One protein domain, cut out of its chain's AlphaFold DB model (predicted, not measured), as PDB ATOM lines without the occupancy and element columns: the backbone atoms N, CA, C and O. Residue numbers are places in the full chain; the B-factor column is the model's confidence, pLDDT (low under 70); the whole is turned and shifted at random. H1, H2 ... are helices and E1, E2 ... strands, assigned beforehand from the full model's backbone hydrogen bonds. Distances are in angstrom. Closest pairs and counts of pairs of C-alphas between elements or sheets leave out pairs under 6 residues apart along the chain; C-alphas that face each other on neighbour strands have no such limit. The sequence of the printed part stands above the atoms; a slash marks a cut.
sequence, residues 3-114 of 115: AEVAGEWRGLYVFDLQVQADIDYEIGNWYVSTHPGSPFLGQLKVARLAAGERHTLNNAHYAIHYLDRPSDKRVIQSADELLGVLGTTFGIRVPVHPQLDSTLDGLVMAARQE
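Overview. This is residues 3 to 114 of the 115 residues of the protein "N-acetyltransferase" of Pseudomonas sp. SJZ103 (UniProt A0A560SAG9). A four-stranded sheet, E3 to E6, has two helices, H2 and the longer H3, meeting near one end of its strands, while the chain before it makes a wide open loop on the other side of the sheet from these helices. That loop holds the small hairpin E1 and E2 and the helix H1, which are apart from H2 and H3, and residues 14 to 29 stick out. The printed part has 112 residues, with three named helices and six named strands in the order E1 E2 H1 E3 E4 E5 E6 H2 H3; both sheets are antiparallel, the larger in the order E3, E4, E5, E6, and the class is mixed. The whole is loose, with a radius of gyration of the C-alphas of 16.8 A and spans of 44 by 40 by 27 A.

Along the chain. E1 is residues 3 to 5, 6.2 A long, with C-alpha 3 at (-99.047, 9.003, 39.356), and E2 is residues 8 to 11, 9.9 A. H1 is residues 22 to 34, 18.2 A. E3 is residues 45 to 50, 17.0 A, and begins with C-alpha 45 at (-108.300, 26.082, 43.318). E4 is residues 53 to 58, 16.6 A; E5 is residues 61 to 66, 16.3 A; E6 is residues 72 to 75, 10.7 A. H2 is residues 79 to 88, 14.0 A. H3 is residues 100 to 113, 20.5 A, and ends with C-alpha 113 at (-118.700, 30.966, 28.668).

Arrangement. E1 and E2 form a hairpin at 139 degrees, with N 5 and O 8 at 2.8 A, and are apart from E3, E4, E5 and E6. H1 is not on the larger sheet. That sheet is a meander, each strand the antiparallel neighbour of the one before: N 48 and O 55 of E3 and E4 are 3.0 A apart, N 56 and O 63 of E4 and E5 2.9 A, N 62 and O 74 of E5 and E6 2.9 A. H2 is on the sheet but only grazes it, with residues 82 to 86. H3 also only grazes it, with residues 107 to 112; the closest C-alphas of E5 and H3, His 61 and Ala 111, are 7.2 A apart. H2 and H3 touch, the C-alphas of Ala 79 and Asp 105 coming closest at 5.2 A, and are only just about perpendicular at 73 degrees. In H1, H2 and H3 every O i to N i+4 pair is within hydrogen-bond range.

Size, cuts and confidence. The two C-alphas farthest apart, those of Gly 7 and Pro 98, are 45.2 A apart. The printed part has no cut. The link from H2 to H3, 11 residues, is long. The mean pLDDT of the printed part is 95.2, and residue 114 is under 70.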
ATOM      1  N   ALA A   3     -97.805   9.639  38.937       91.50
ATOM      2  CA  ALA A   3     -99.047   9.003  39.356       91.50
ATOM      3  C   ALA A   3     -99.709   8.317  38.161       91.50
ATOM      4  O   ALA A   3     -99.695   8.857  37.055       91.50
ATOM      5  N   GLU A   4    -100.289   7.143  38.387       91.12
ATOM      6  CA  GLU A   4    -101.103   6.461  37.388       91.12
ATOM      7  C   GLU A   4    -102.533   7.007  37.447       91.12
ATOM      8  O   GLU A   4    -103.179   6.995  38.495       91.12
ATOM      9  N   VAL A   5    -103.024   7.529  36.324       86.94
ATOM     10  CA  VAL A   5    -104.361   8.110  36.196       86.94
ATOM     11  C   VAL A   5    -105.012   7.520  34.956       86.94
ATOM     12  O   VAL A   5    -104.529   7.735  33.848       86.94
ATOM     13  N   ALA A   6    -106.114   6.787  35.143       85.12
ATOM     14  CA  ALA A   6    -106.844   6.112  34.064       85.12
ATOM     15  C   ALA A   6    -105.957   5.198  33.186       85.12
ATOM     16  O   ALA A   6    -106.128   5.149  31.971       85.12
ATOM     17  N   GLY A   7    -105.005   4.488  33.803       88.69
ATOM     18  CA  GLY A   7    -104.076   3.585  33.112       88.69
ATOM     19  C   GLY A   7    -102.878   4.276  32.450       88.69
ATOM     20  O   GLY A   7    -102.082   3.613  31.790       88.69
ATOM     21  N   GLU A   8    -102.723   5.595  32.616       93.50
ATOM     22  CA  GLU A   8    -101.589   6.353  32.086       93.50
ATOM     23  C   GLU A   8    -100.728   6.938  33.206       93.50
ATOM     24  O   GLU A   8    -101.225   7.592  34.127       93.50
ATOM     25  N   TRP A   9     -99.408   6.790  33.089       96.06
ATOM     26  CA  TRP A   9     -98.465   7.464  33.976       96.06
ATOM     27  C   TRP A   9     -98.354   8.949  33.636       96.06
ATOM     28  O   TRP A   9     -97.963   9.328  32.533       96.06
ATOM     29  N   ARG A  10     -98.647   9.804  34.619       94.88
ATOM     30  CA  ARG A  10     -98.558  11.264  34.512       94.88
ATOM     31  C   ARG A  10     -97.508  11.812  35.467       94.88
ATOM     32  O   ARG A  10     -97.516  11.509  36.662       94.88
ATOM     33  N   GLY A  11     -96.601  12.625  34.933       95.62
ATOM     34  CA  GLY A  11     -95.610  13.342  35.728       95.62
ATOM     35  C   GLY A  11     -96.282  14.481  36.486       95.62
ATOM     36  O   GLY A  11     -96.955  15.306  35.875       95.62
ATOM     37  N   LEU A  12     -96.119  14.514  37.809       94.38
ATOM     38  CA  LEU A  12     -96.678  15.575  38.652       94.38
ATOM     39  C   LEU A  12     -95.636  16.658  38.926       94.38
ATOM     40  O   LEU A  12     -95.863  17.833  38.661       94.38
ATOM     41  N   TYR A  13     -94.478  16.236  39.430       94.88
ATOM     42  CA  TYR A  13     -93.380  17.116  39.817       94.88
ATOM     43  C   TYR A  13     -92.046  16.420  39.582       94.88
ATOM     44  O   TYR A  13     -91.948  15.195  39.708       94.88
ATOM     45  N   VAL A  14     -91.009  17.201  39.309       95.62
ATOM     46  CA  VAL A  14     -89.614  16.751  39.280       95.62
ATOM     47  C   VAL A  14     -88.890  17.457  40.419       95.62
ATOM     48  O   VAL A  14     -89.106  18.646  40.631       95.62
ATOM     49  N   PHE A  15     -88.087  16.717  41.174       95.81
ATOM     50  CA  PHE A  15     -87.289  17.236  42.280       95.81
ATOM     51  C   PHE A  15     -85.983  16.446  42.373       95.81
ATOM     52  O   PHE A  15     -85.920  15.302  41.914       95.81
ATOM     53  N   ASP A  16     -84.968  17.053  42.976       96.56
ATOM     54  CA  ASP A  16     -83.733  16.397  43.393       96.56
ATOM     55  C   ASP A  16     -83.652  16.341  44.931       96.56
ATOM     56  O   ASP A  16     -84.646  16.538  45.630       96.56
ATOM     57  N   LEU A  17     -82.482  16.010  45.474       97.56
ATOM     58  CA  LEU A  17     -82.277  15.883  46.918       97.56
ATOM     59  C   LEU A  17     -81.742  17.168  47.569       97.56
ATOM     60  O   LEU A  17     -81.234  17.109  48.690       97.56
ATOM     61  N   GLN A  18     -81.813  18.316  46.888       97.75
ATOM     62  CA  GLN A  18     -81.354  19.578  47.451       97.75
ATOM     63  C   GLN A  18     -82.198  19.952  48.675       97.75
ATOM     64  O   GLN A  18     -83.414  20.144  48.590       97.75
ATOM     65  N   VAL A  19     -81.528  20.110  49.818       97.62
ATOM     66  CA  VAL A  19     -82.145  20.610  51.050       97.62
ATOM     67  C   VAL A  19     -82.604  22.052  50.833       97.62
ATOM     68  O   VAL A  19     -81.821  22.883  50.378       97.62
ATOM     69  N   GLN A  20     -83.863  22.330  51.168       97.88
ATOM     70  CA  GLN A  20     -84.451  23.667  51.117       97.88
ATOM     71  C   GLN A  20     -84.427  24.285  52.516       97.88
ATOM     72  O   GLN A  20     -84.782  23.616  53.491       97.88
ATOM     73  N   ALA A  21     -84.002  25.539  52.613       97.94
ATOM     74  CA  ALA A  21     -84.081  26.328  53.834       97.94
ATOM     75  C   ALA A  21     -85.417  27.088  53.905       97.94
ATOM     76  O   ALA A  21     -86.093  27.283  52.897       97.94
ATOM     77  N   ASP A  22     -85.781  27.579  55.091       97.88
ATOM     78  CA  ASP A  22     -87.043  28.308  55.303       97.88
ATOM     79  C   ASP A  22     -87.203  29.517  54.363       97.88
ATOM     80  O   ASP A  22     -88.293  29.778  53.852       97.88
ATOM     81  N   ILE A  23     -86.100  30.211  54.066       97.62
ATOM     82  CA  ILE A  23     -86.086  31.365  53.158       97.62
ATOM     83  C   ILE A  23     -86.462  30.996  51.715       97.62
ATOM     84  O   ILE A  23     -87.103  31.791  51.027       97.62
ATOM     85  N   ASP A  24     -86.134  29.785  51.260       97.62
ATOM     86  CA  ASP A  24     -86.461  29.333  49.903       97.62
ATOM     87  C   ASP A  24     -87.984  29.197  49.738       97.62
ATOM     88  O   ASP A  24     -88.557  29.579  48.711       97.62
ATOM     89  N   TYR A  25     -88.668  28.733  50.792       97.25
ATOM     90  CA  TYR A  25     -90.127  28.666  50.834       97.25
ATOM     91  C   TYR A  25     -90.775  30.046  50.914       97.25
ATOM     92  O   TYR A  25     -91.812  30.249  50.285       97.25
ATOM     93  N   GLU A  26     -90.191  31.001  51.642       98.00
ATOM     94  CA  GLU A  26     -90.717  32.369  51.715       98.00
ATOM     95  C   GLU A  26     -90.702  33.043  50.336       98.00
ATOM     96  O   GLU A  26     -91.721  33.587  49.900       98.00
ATOM     97  N   ILE A  27     -89.588  32.919  49.606       97.19
ATOM     98  CA  ILE A  27     -89.442  33.446  48.244       97.19
ATOM     99  C   ILE A  27     -90.455  32.783  47.299       97.19
ATOM    100  O   ILE A  27     -91.169  33.471  46.560       97.19
ATOM    101  N   GLY A  28     -90.553  31.450  47.339       96.69
ATOM    102  CA  GLY A  28     -91.505  30.700  46.521       96.69
ATOM    103  C   GLY A  28     -92.958  31.068  46.829       96.69
ATOM    104  O   GLY A  28     -93.745  31.304  45.908       96.69
ATOM    105  N   ASN A  29     -93.305  31.179  48.114       97.69
ATOM    106  CA  ASN A  29     -94.637  31.554  48.573       97.69
ATOM    107  C   ASN A  29     -95.006  32.980  48.150       97.69
ATOM    108  O   ASN A  29     -96.123  33.198  47.677       97.69
ATOM    109  N   TRP A  30     -94.084  33.941  48.264       97.56
ATOM    110  CA  TRP A  30     -94.311  35.300  47.771       97.56
ATOM    111  C   TRP A  30     -94.649  35.278  46.278       97.56
ATOM    112  O   TRP A  30     -95.682  35.805  45.870       97.56
ATOM    113  N   TYR A  31     -93.866  34.566  45.459       97.38
ATOM    114  CA  TYR A  31     -94.137  34.488  44.023       97.38
ATOM    115  C   TYR A  31     -95.545  33.952  43.727       97.38
ATOM    116  O   TYR A  31     -96.318  34.597  43.019       97.38
ATOM    117  N   VAL A  32     -95.910  32.794  44.285       96.88
ATOM    118  CA  VAL A  32     -97.211  32.179  43.983       96.88
ATOM    119  C   VAL A  32     -98.396  32.936  44.589       96.88
ATOM    120  O   VAL A  32     -99.491  32.856  44.037       96.88
ATOM    121  N   SER A  33     -98.209  33.688  45.675       96.75
ATOM    122  CA  SER A  33     -99.301  34.422  46.331       96.75
ATOM    123  C   SER A  33     -99.492  35.853  45.824       96.75
ATOM    124  O   SER A  33    -100.612  36.357  45.899       96.75
ATOM    125  N   THR A  34     -98.454  36.508  45.285       96.19
ATOM    126  CA  THR A  34     -98.529  37.940  44.939       96.19
ATOM    127  C   THR A  34     -98.058  38.308  43.538       96.19
ATOM    128  O   THR A  34     -98.439  39.368  43.043       96.19
ATOM    129  N   HIS A  35     -97.216  37.503  42.882       96.81
ATOM    130  CA  HIS A  35     -96.653  37.899  41.590       96.81
ATOM    131  C   HIS A  35     -97.743  37.931  40.494       96.81
ATOM    132  O   HIS A  35     -98.507  36.971  40.386       96.81
ATOM    133  N   PRO A  36     -97.798  38.959  39.617       95.81
ATOM    134  CA  PRO A  36     -98.830  39.060  38.573       95.81
ATOM    135  C   PRO A  36     -98.867  37.878  37.595       95.81
ATOM    136  O   PRO A  36     -99.909  37.564  37.036       95.81
ATOM    137  N   GLY A  37     -97.724  37.219  37.391       95.69
ATOM    138  CA  GLY A  37     -97.606  36.001  36.578       95.69
ATOM    139  C   GLY A  37     -97.946  34.696  37.310       95.69
ATOM    140  O   GLY A  37     -97.719  33.625  36.753       95.69
ATOM    141  N   SER A  38     -98.420  34.749  38.558       96.31
ATOM    142  CA  SER A  38     -98.764  33.550  39.323       96.31
ATOM    143  C   SER A  38     -99.980  32.824  38.724       96.31
ATOM    144  O   SER A  38    -100.998  33.460  38.455       96.31
ATOM    145  N   PRO A  39     -99.951  31.481  38.616       91.81
ATOM    146  CA  PRO A  39    -101.109  30.691  38.194       91.81
ATOM    147  C   PRO A  39    -102.203  30.562  39.273       91.81
ATOM    148  O   PRO A  39    -103.222  29.908  39.028       91.81
ATOM    149  N   PHE A  40    -101.976  31.099  40.478       94.38
ATOM    150  CA  PHE A  40    -102.944  31.100  41.581       94.38
ATOM    151  C   PHE A  40    -103.676  32.435  41.724       94.38
ATOM    152  O   PHE A  40    -104.783  32.462  42.260       94.38
ATOM    153  N   LEU A  41    -103.091  33.537  41.246       94.25
ATOM    154  CA  LEU A  41    -103.711  34.848  41.372       94.25
ATOM    155  C   LEU A  41    -104.977  34.916  40.503       94.25
ATOM    156  O   LEU A  41    -104.951  34.593  39.317       94.25
ATOM    157  N   GLY A  42    -106.102  35.307  41.107       91.19
ATOM    158  CA  GLY A  42    -107.397  35.401  40.421       91.19
ATOM    159  C   GLY A  42    -108.051  34.057  40.075       91.19
ATOM    160  O   GLY A  42    -109.001  34.037  39.298       91.19
ATOM    161  N   GLN A  43    -107.557  32.942  40.618       93.56
ATOM    162  CA  GLN A  43    -108.109  31.603  40.396       93.56
ATOM    163  C   GLN A  43    -108.569  30.992  41.723       93.56
ATOM    164  O   GLN A  43    -107.890  31.128  42.741       93.56
ATOM    165  N   LEU A  44    -109.682  30.255  41.717       96.38
ATOM    166  CA  LEU A  44    -110.110  29.450  42.864       96.38
ATOM    167  C   LEU A  44    -109.711  27.991  42.635       96.38
ATOM    168  O   LEU A  44    -110.280  27.319  41.782       96.38
ATOM    169  N   LYS A  45    -108.749  27.480  43.406       97.50
ATOM    170  CA  LYS A  45    -108.300  26.082  43.318       97.50
ATOM    171  C   LYS A  45    -108.424  25.410  44.673       97.50
ATOM    172  O   LYS A  45    -107.778  25.830  45.629       97.50
ATOM    173  N   VAL A  46    -109.238  24.362  44.756       98.31
ATOM    174  CA  VAL A  46    -109.506  23.645  46.008       98.31
ATOM    175  C   VAL A  46    -109.487  22.145  45.760       98.31
ATOM    176  O   VAL A  46    -109.956  21.659  44.731       98.31
ATOM    177  N   ALA A  47    -108.949  21.390  46.712       98.19
ATOM    178  CA  ALA A  47    -109.035  19.941  46.718       98.19
ATOM    179  C   ALA A  47    -109.206  19.419  48.146       98.19
ATOM    180  O   ALA A  47    -108.632  19.973  49.081       98.19
ATOM    181  N   ARG A  48    -109.963  18.332  48.311       98.12
ATOM    182  CA  ARG A  48    -110.114  17.624  49.590       98.12
ATOM    183  C   ARG A  48    -110.237  16.124  49.350       98.12
ATOM    184  O   ARG A  48    -110.966  15.697  48.459       98.12
ATOM    185  N   LEU A  49    -109.525  15.338  50.153       96.81
ATOM    186  CA  LEU A  49    -109.697  13.886  50.211       96.81
ATOM    187  C   LEU A  49    -110.840  13.531  51.170       96.81
ATOM    188  O   LEU A  49    -110.971  14.135  52.237       96.81
ATOM    189  N   ALA A  50    -111.626  12.531  50.795       93.19
ATOM    190  CA  ALA A  50    -112.619  11.872  51.630       93.19
ATOM    191  C   ALA A  50    -112.492  10.346  51.463       93.19
ATOM    192  O   ALA A  50    -111.602   9.851  50.766       93.19
ATOM    193  N   ALA A  51    -113.323   9.577  52.166       93.94
ATOM    194  CA  ALA A  51    -113.243   8.121  52.124       93.94
ATOM    195  C   ALA A  51    -113.574   7.603  50.712       93.94
ATOM    196  O   ALA A  51    -114.715   7.678  50.273       93.94
ATOM    197  N   GLY A  52    -112.567   7.080  50.008       93.12
ATOM    198  CA  GLY A  52    -112.724   6.512  48.664       93.12
ATOM    199  C   GLY A  52    -112.852   7.531  47.525       93.12
ATOM    200  O   GLY A  52    -112.959   7.128  46.366       93.12
ATOM    201  N   GLU A  53    -112.803   8.830  47.825       95.75
ATOM    202  CA  GLU A  53    -113.018   9.889  46.838       95.75
ATOM    203  C   GLU A  53    -112.125  11.119  47.060       95.75
ATOM    204  O   GLU A  53    -111.652  11.414  48.161       95.75
ATOM    205  N   ARG A  54    -111.895  11.868  45.980       97.00
ATOM    206  CA  ARG A  54    -111.196  13.154  45.979       97.00
ATOM    207  C   ARG A  54    -112.056  14.205  45.299       97.00
ATOM    208  O   ARG A  54    -112.309  14.128  44.099       97.00
ATOM    209  N   HIS A  55    -112.406  15.239  46.047       98.31
ATOM    210  CA  HIS A  55    -113.094  16.413  45.531       98.31
ATOM    211  C   HIS A  55    -112.084  17.418  44.995       98.31
ATOM    212  O   HIS A  55    -111.067  17.686  45.643       98.31
ATOM    213  N   THR A  56    -112.379  18.006  43.841       98.50
ATOM    214  CA  THR A  56    -111.657  19.164  43.313       98.50
ATOM    215  C   THR A  56    -112.608  20.238  42.831       98.50
ATOM    216  O   THR A  56    -113.717  19.955  42.384       98.50
ATOM    217  N   LEU A  57    -112.152  21.476  42.934       98.44
ATOM    218  CA  LEU A  57    -112.820  22.658  42.430       98.44
ATOM    219  C   LEU A  57    -111.763  23.530  41.755       98.44
ATOM    220  O   LEU A  57    -110.772  23.901  42.386       98.44
ATOM    221  N   ASN A  58    -111.960  23.811  40.473       97.56
ATOM    222  CA  ASN A  58    -111.160  24.761  39.712       97.56
ATOM    223  C   ASN A  58    -112.106  25.815  39.138       97.56
ATOM    224  O   ASN A  58    -112.870  25.526  38.218       97.56
ATOM    225  N   ASN A  59    -112.095  27.010  39.720       96.75
ATOM    226  CA  ASN A  59    -113.123  28.031  39.548       96.75
ATOM    227  C   ASN A  59    -114.510  27.429  39.816       96.75
ATOM    228  O   ASN A  59    -114.754  26.959  40.925       96.75
ATOM    229  N   ALA A  60    -115.396  27.389  38.823       97.56
ATOM    230  CA  ALA A  60    -116.711  26.763  38.957       97.56
ATOM    231  C   ALA A  60    -116.755  25.296  38.484       97.56
ATOM    232  O   ALA A  60    -117.811  24.670  38.546       97.56
ATOM    233  N   HIS A  61    -115.644  24.714  38.020       98.12
ATOM    234  CA  HIS A  61    -115.595  23.308  37.610       98.12
ATOM    235  C   HIS A  61    -115.360  22.422  38.828       98.12
ATOM    236  O   HIS A  61    -114.255  22.357  39.369       98.12
ATOM    237  N   TYR A  62    -116.408  21.724  39.247       98.50
ATOM    238  CA  TYR A  62    -116.374  20.788  40.358       98.50
ATOM    239  C   TYR A  62    -116.264  19.352  39.842       98.50
ATOM    240  O   TYR A  62    -116.979  18.956  38.916       98.50
ATOM    241  N   ALA A  63    -115.384  18.562  40.451       98.19
ATOM    242  CA  ALA A  63    -115.232  17.153  40.126       98.19
ATOM    243  C   ALA A  63    -115.066  16.283  41.373       98.19
ATOM    244  O   ALA A  63    -114.396  16.669  42.335       98.19
ATOM    245  N   ILE A  64    -115.632  15.081  41.312       98.00
ATOM    246  CA  ILE A  64    -115.418  14.004  42.276       98.00
ATOM    247  C   ILE A  64    -114.668  12.894  41.552       98.00
ATOM    248  O   ILE A  64    -115.154  12.337  40.568       98.00
ATOM    249  N   HIS A  65    -113.465  12.590  42.020       95.50
ATOM    250  CA  HIS A  65    -112.670  11.476  41.525       95.50
ATOM    251  C   HIS A  65    -112.823  10.301  42.480       95.50
ATOM    252  O   HIS A  65    -112.457  10.414  43.648       95.50
ATOM    253  N   TYR A  66    -113.338   9.186  41.978       93.94
ATOM    254  CA  TYR A  66    -113.459   7.947  42.736       93.94
ATOM    255  C   TYR A  66    -112.268   7.032  42.457       93.94
ATOM    256  O   TYR A  66    -111.601   7.166  41.429       93.94
ATOM    257  N   LEU A  67    -112.010   6.097  43.369       87.25
ATOM    258  CA  LEU A  67    -110.970   5.081  43.187       87.25
ATOM    259  C   LEU A  67    -111.356   4.001  42.166       87.25
ATOM    260  O   LEU A  67    -110.487   3.457  41.495       87.25
ATOM    261  N   ASP A  68    -112.642   3.678  42.069       86.94
ATOM    262  CA  ASP A  68    -113.158   2.470  41.417       86.94
ATOM    263  C   ASP A  68    -114.092   2.748  40.230       86.94
ATOM    264  O   ASP A  68    -114.503   1.821  39.530       86.94
ATOM    265  N   ARG A  69    -114.421   4.018  39.971       89.81
ATOM    266  CA  ARG A  69    -115.318   4.422  38.882       89.81
ATOM    267  C   ARG A  69    -114.905   5.753  38.242       89.81
ATOM    268  O   ARG A  69    -114.137   6.514  38.838       89.81
ATOM    269  N   PRO A  70    -115.408   6.065  37.031       92.56
ATOM    270  CA  PRO A  70    -115.138   7.337  36.370       92.56
ATOM    271  C   PRO A  70    -115.507   8.543  37.236       92.56
ATOM    272  O   PRO A  70    -116.414   8.480  38.059       92.56
ATOM    273  N   SER A  71    -114.799   9.654  37.033       95.38
ATOM    274  CA  SER A  71    -115.057  10.886  37.780       95.38
ATOM    275  C   SER A  71    -116.379  11.534  37.377       95.38
ATOM    276  O   SER A  71    -116.642  11.686  36.183       95.38
ATOM    277  N   ASP A  72    -117.123  12.033  38.360       97.00
ATOM    278  CA  ASP A  72    -118.274  12.903  38.122       97.00
ATOM    279  C   ASP A  72    -117.795  14.346  38.002       97.00
ATOM    280  O   ASP A  72    -116.993  14.813  38.813       97.00
ATOM    281  N   LYS A  73    -118.275  15.066  36.988       97.44
ATOM    282  CA  LYS A  73    -117.889  16.454  36.717       97.44
ATOM    283  C   LYS A  73    -119.125  17.296  36.464       97.44
ATOM    284  O   LYS A  73    -120.032  16.866  35.757       97.44
ATOM    285  N   ARG A  74    -119.141  18.510  37.005       97.19
ATOM    286  CA  ARG A  74    -120.203  19.487  36.761       97.19
ATOM    287  C   ARG A  74    -119.690  20.912  36.922       97.19
ATOM    288  O   ARG A  74    -118.712  21.151  37.626       97.19
ATOM    289  N   VAL A  75    -120.390  21.851  36.301       97.81
ATOM    290  CA  VAL A  75    -120.151  23.285  36.478       97.81
ATOM    291  C   VAL A  75    -121.129  23.819  37.526       97.81
ATOM    292  O   VAL A  75    -122.325  23.526  37.459       97.81
ATOM    293  N   ILE A  76    -120.617  24.557  38.506       97.88
ATOM    294  CA  ILE A  76    -121.387  25.281  39.524       97.88
ATOM    295  C   ILE A  76    -122.103  26.460  38.860       97.88
ATOM    296  O   ILE A  76    -121.512  27.144  38.027       97.88
ATOM    297  N   GLN A  77    -123.373  26.688  39.200       96.12
ATOM    298  CA  GLN A  77    -124.234  27.615  38.455       96.12
ATOM    299  C   GLN A  77    -124.416  28.985  39.121       96.12
ATOM    300  O   GLN A  77    -124.881  29.914  38.459       96.12
ATOM    301  N   SER A  78    -124.049  29.139  40.397       96.81
ATOM    302  CA  SER A  78    -124.153  30.410  41.128       96.81
ATOM    303  C   SER A  78    -123.078  30.567  42.209       96.81
ATOM    304  O   SER A  78    -122.502  29.578  42.672       96.81
ATOM    305  N   ALA A  79    -122.824  31.808  42.639       96.25
ATOM    306  CA  ALA A  79    -121.936  32.092  43.768       96.25
ATOM    307  C   ALA A  79    -122.436  31.465  45.081       96.25
ATOM    308  O   ALA A  79    -121.632  30.903  45.824       96.25
ATOM    309  N   ASP A  80    -123.749  31.466  45.332       96.62
ATOM    310  CA  ASP A  80    -124.347  30.813  46.507       96.62
ATOM    311  C   ASP A  80    -124.060  29.310  46.539       96.62
ATOM    312  O   ASP A  80    -123.702  28.748  47.575       96.62
ATOM    313  N   GLU A  81    -124.180  28.642  45.388       97.50
ATOM    314  CA  GLU A  81    -123.848  27.226  45.279       97.50
ATOM    315  C   GLU A  81    -122.345  26.998  45.500       97.50
ATOM    316  O   GLU A  81    -121.959  26.068  46.214       97.50
ATOM    317  N   LEU A  82    -121.495  27.865  44.940       97.75
ATOM    318  CA  LEU A  82    -120.044  27.807  45.119       97.75
ATOM    319  C   LEU A  82    -119.656  27.938  46.600       97.75
ATOM    320  O   LEU A  82    -118.886  27.121  47.109       97.75
ATOM    321  N   LEU A  83    -120.238  28.910  47.308       97.12
ATOM    322  CA  LEU A  83    -120.079  29.099  48.752       97.12
ATOM    323  C   LEU A  83    -120.573  27.890  49.543       97.12
ATOM    324  O   LEU A  83    -119.885  27.420  50.453       97.12
ATOM    325  N   GLY A  84    -121.738  27.354  49.176       97.31
ATOM    326  CA  GLY A  84    -122.292  26.147  49.778       97.31
ATOM    327  C   GLY A  84    -121.330  24.967  49.669       97.31
ATOM    328  O   GLY A  84    -121.047  24.313  50.673       97.31
ATOM    329  N   VAL A  85    -120.769  24.721  48.483       97.81
ATOM    330  CA  VAL A  85    -119.791  23.647  48.242       97.81
ATOM    331  C   VAL A  85    -118.486  23.882  49.012       97.81
ATOM    332  O   VAL A  85    -117.961  22.942  49.616       97.81
ATOM    333  N   LEU A  86    -117.974  25.116  49.057       98.25
ATOM    334  CA  LEU A  86    -116.800  25.471  49.865       98.25
ATOM    335  C   LEU A  86    -117.010  25.153  51.354       98.25
ATOM    336  O   LEU A  86    -116.148  24.534  51.980       98.25
ATOM    337  N   GLY A  87    -118.165  25.519  51.909       97.88
ATOM    338  CA  GLY A  87    -118.478  25.288  53.318       97.88
ATOM    339  C   GLY A  87    -118.760  23.822  53.650       97.88
ATOM    340  O   GLY A  87    -118.228  23.296  54.624       97.88
ATOM    341  N   THR A  88    -119.579  23.149  52.843       97.19
ATOM    342  CA  THR A  88    -120.065  21.789  53.134       97.19
ATOM    343  C   THR A  88    -119.082  20.711  52.688       97.19
ATOM    344  O   THR A  88    -118.605  19.928  53.509       97.19
ATOM    345  N   THR A  89    -118.734  20.686  51.401       97.56
ATOM    346  CA  THR A  89    -117.846  19.669  50.831       97.56
ATOM    347  C   THR A  89    -116.405  19.906  51.240       97.56
ATOM    348  O   THR A  89    -115.716  18.956  51.604       97.56
ATOM    349  N   PHE A  90    -115.924  21.151  51.193       98.06
ATOM    350  CA  PHE A  90    -114.513  21.447  51.459       98.06
ATOM    351  C   PHE A  90    -114.219  21.839  52.913       98.06
ATOM    352  O   PHE A  90    -113.056  21.817  53.309       98.06
ATOM    353  N   GLY A  91    -115.237  22.132  53.729       97.19
ATOM    354  CA  GLY A  91    -115.048  22.517  55.132       97.19
ATOM    355  C   GLY A  91    -114.359  23.874  55.306       97.19
ATOM    356  O   GLY A  91    -113.750  24.128  56.345       97.19
ATOM    357  N   ILE A  92    -114.414  24.737  54.290       97.50
ATOM    358  CA  ILE A  92    -113.746  26.036  54.279       97.50
ATOM    359  C   ILE A  92    -114.703  27.099  54.807       97.50
ATOM    360  O   ILE A  92    -115.762  27.355  54.237       97.50
ATOM    361  N   ARG A  93    -114.294  27.776  55.883       96.38
ATOM    362  CA  ARG A  93    -114.943  29.010  56.327       96.38
ATOM    363  C   ARG A  93    -114.421  30.169  55.482       96.38
ATOM    364  O   ARG A  93    -113.294  30.616  55.678       96.38
ATOM    365  N   VAL A  94    -115.242  30.638  54.552       94.00
ATOM    366  CA  VAL A  94    -114.894  31.760  53.673       94.00
ATOM    367  C   VAL A  94    -114.937  33.075  54.473       94.00
ATOM    368  O   VAL A  94    -115.866  33.265  55.265       94.00
ATOM    369  N   PRO A  95    -113.935  33.967  54.342       91.38
ATOM    370  CA  PRO A  95    -113.919  35.239  55.061       91.38
ATOM    371  C   PRO A  95    -115.013  36.182  54.557       91.38
ATOM    372  O   PRO A  95    -115.329  36.201  53.373       91.38
ATOM    373  N   VAL A  96    -115.545  37.022  55.444       92.25
ATOM    374  CA  VAL A  96    -116.472  38.092  55.052       92.25
ATOM    375  C   VAL A  96    -115.661  39.220  54.412       92.25
ATOM    376  O   VAL A  96    -114.857  39.858  55.089       92.25
ATOM    377  N   HIS A  97    -115.857  39.461  53.113       94.94
ATOM    378  CA  HIS A  97    -115.155  40.509  52.371       94.94
ATOM    379  C   HIS A  97    -116.098  41.209  51.374       94.94
ATOM    380  O   HIS A  97    -116.826  40.512  50.670       94.94
ATOM    381  N   PRO A  98    -116.071  42.554  51.237       95.38
ATOM    382  CA  PRO A  98    -117.023  43.289  50.389       95.38
ATOM    383  C   PRO A  98    -117.017  42.903  48.904       95.38
ATOM    384  O   PRO A  98    -117.999  43.120  48.208       95.38
ATOM    385  N   GLN A  99    -115.901  42.366  48.410       94.94
ATOM    386  CA  GLN A  99    -115.740  41.963  47.007       94.94
ATOM    387  C   GLN A  99    -115.929  40.458  46.782       94.94
ATOM    388  O   GLN A  99    -115.706  39.986  45.671       94.94
ATOM    389  N   LEU A 100    -116.252  39.686  47.824       94.06
ATOM    390  CA  LEU A 100    -116.307  38.232  47.713       94.06
ATOM    391  C   LEU A 100    -117.369  37.803  46.698       94.06
ATOM    392  O   LEU A 100    -117.032  37.130  45.730       94.06
ATOM    393  N   ASP A 101    -118.610  38.244  46.890       93.50
ATOM    394  CA  ASP A 101    -119.745  37.802  46.075       93.50
ATOM    395  C   ASP A 101    -119.534  38.137  44.596       93.50
ATOM    396  O   ASP A 101    -119.605  37.253  43.746       93.50
ATOM    397  N   SER A 102    -119.123  39.374  44.288       95.69
ATOM    398  CA  SER A 102    -118.839  39.788  42.910       95.69
ATOM    399  C   SER A 102    -117.668  39.026  42.281       95.69
ATOM    400  O   SER A 102    -117.674  38.767  41.077       95.69
ATOM    401  N   THR A 103    -116.665  38.644  43.077       95.69
ATOM    402  CA  THR A 103    -115.547  37.818  42.604       95.69
ATOM    403  C   THR A 103    -116.023  36.407  42.271       95.69
ATOM    404  O   THR A 103    -115.689  35.884  41.209       95.69
ATOM    405  N   LEU A 104    -116.824  35.793  43.146       95.62
ATOM    406  CA  LEU A 104    -117.367  34.450  42.930       95.62
ATOM    407  C   LEU A 104    -118.329  34.411  41.737       95.62
ATOM    408  O   LEU A 104    -118.236  33.496  40.920       95.62
ATOM    409  N   ASP A 105    -119.180  35.426  41.585       96.25
ATOM    410  CA  ASP A 105    -120.041  35.581  40.412       96.25
ATOM    411  C   ASP A 105    -119.216  35.668  39.125       96.25
ATOM    412  O   ASP A 105    -119.518  34.984  38.146       96.25
ATOM    413  N   GLY A 106    -118.131  36.448  39.130       96.50
ATOM    414  CA  GLY A 106    -117.209  36.537  37.998       96.50
ATOM    415  C   GLY A 106    -116.626  35.179  37.597       96.50
ATOM    416  O   GLY A 106    -116.612  34.841  36.412       96.50
ATOM    417  N   LEU A 107    -116.208  34.368  38.574       95.88
ATOM    418  CA  LEU A 107    -115.678  33.019  38.332       95.88
ATOM    419  C   LEU A 107    -116.732  32.074  37.742       95.88
ATOM    420  O   LEU A 107    -116.429  31.309  36.823       95.88
ATOM    421  N   VAL A 108    -117.964  32.125  38.251       96.62
ATOM    422  CA  VAL A 108    -119.082  31.313  37.751       96.62
ATOM    423  C   VAL A 108    -119.468  31.722  36.332       96.62
ATOM    424  O   VAL A 108    -119.676  30.864  35.475       96.62
ATOM    425  N   MET A 109    -119.530  33.024  36.052       95.00
ATOM    426  CA  MET A 109    -119.860  33.530  34.721       95.00
ATOM    427  C   MET A 109    -118.797  33.173  33.683       95.00
ATOM    428  O   MET A 109    -119.162  32.756  32.585       95.00
ATOM    429  N   ALA A 110    -117.510  33.276  34.027       92.94
ATOM    430  CA  ALA A 110    -116.417  32.903  33.131       92.94
ATOM    431  C   ALA A 110    -116.477  31.415  32.747       92.94
ATOM    432  O   ALA A 110    -116.479  31.081  31.566       92.94
ATOM    433  N   ALA A 111    -116.649  30.524  33.726       89.81
ATOM    434  CA  ALA A 111    -116.721  29.080  33.488       89.81
ATOM    435  C   ALA A 111    -117.922  28.648  32.623       89.81
ATOM    436  O   ALA A 111    -117.886  27.606  31.970       89.81
ATOM    437  N   ARG A 112    -119.004  29.436  32.609       85.31
ATOM    438  CA  ARG A 112    -120.177  29.188  31.755       85.31
ATOM    439  C   ARG A 112    -119.958  29.587  30.296       85.31
ATOM    440  O   ARG A 112    -120.690  29.098  29.445       85.31
ATOM    441  N   GLN A 113    -119.011  30.482  30.019       78.62
ATOM    442  CA  GLN A 113    -118.700  30.966  28.668       78.62
ATOM    443  C   GLN A 113    -117.690  30.078  27.932       78.62
ATOM    444  O   GLN A 113    -117.476  30.261  26.739       78.62
ATOM    445  N   GLU A 114    -117.077  29.113  28.620       69.38
ATOM    446  CA  GLU A 114    -116.123  28.160  28.036       69.38
ATOM    447  C   GLU A 114    -116.801  27.015  27.239       69.38
ATOM    448  O   GLU A 114    -116.133  26.044  26.880       69.38
TER     449      GLU A 114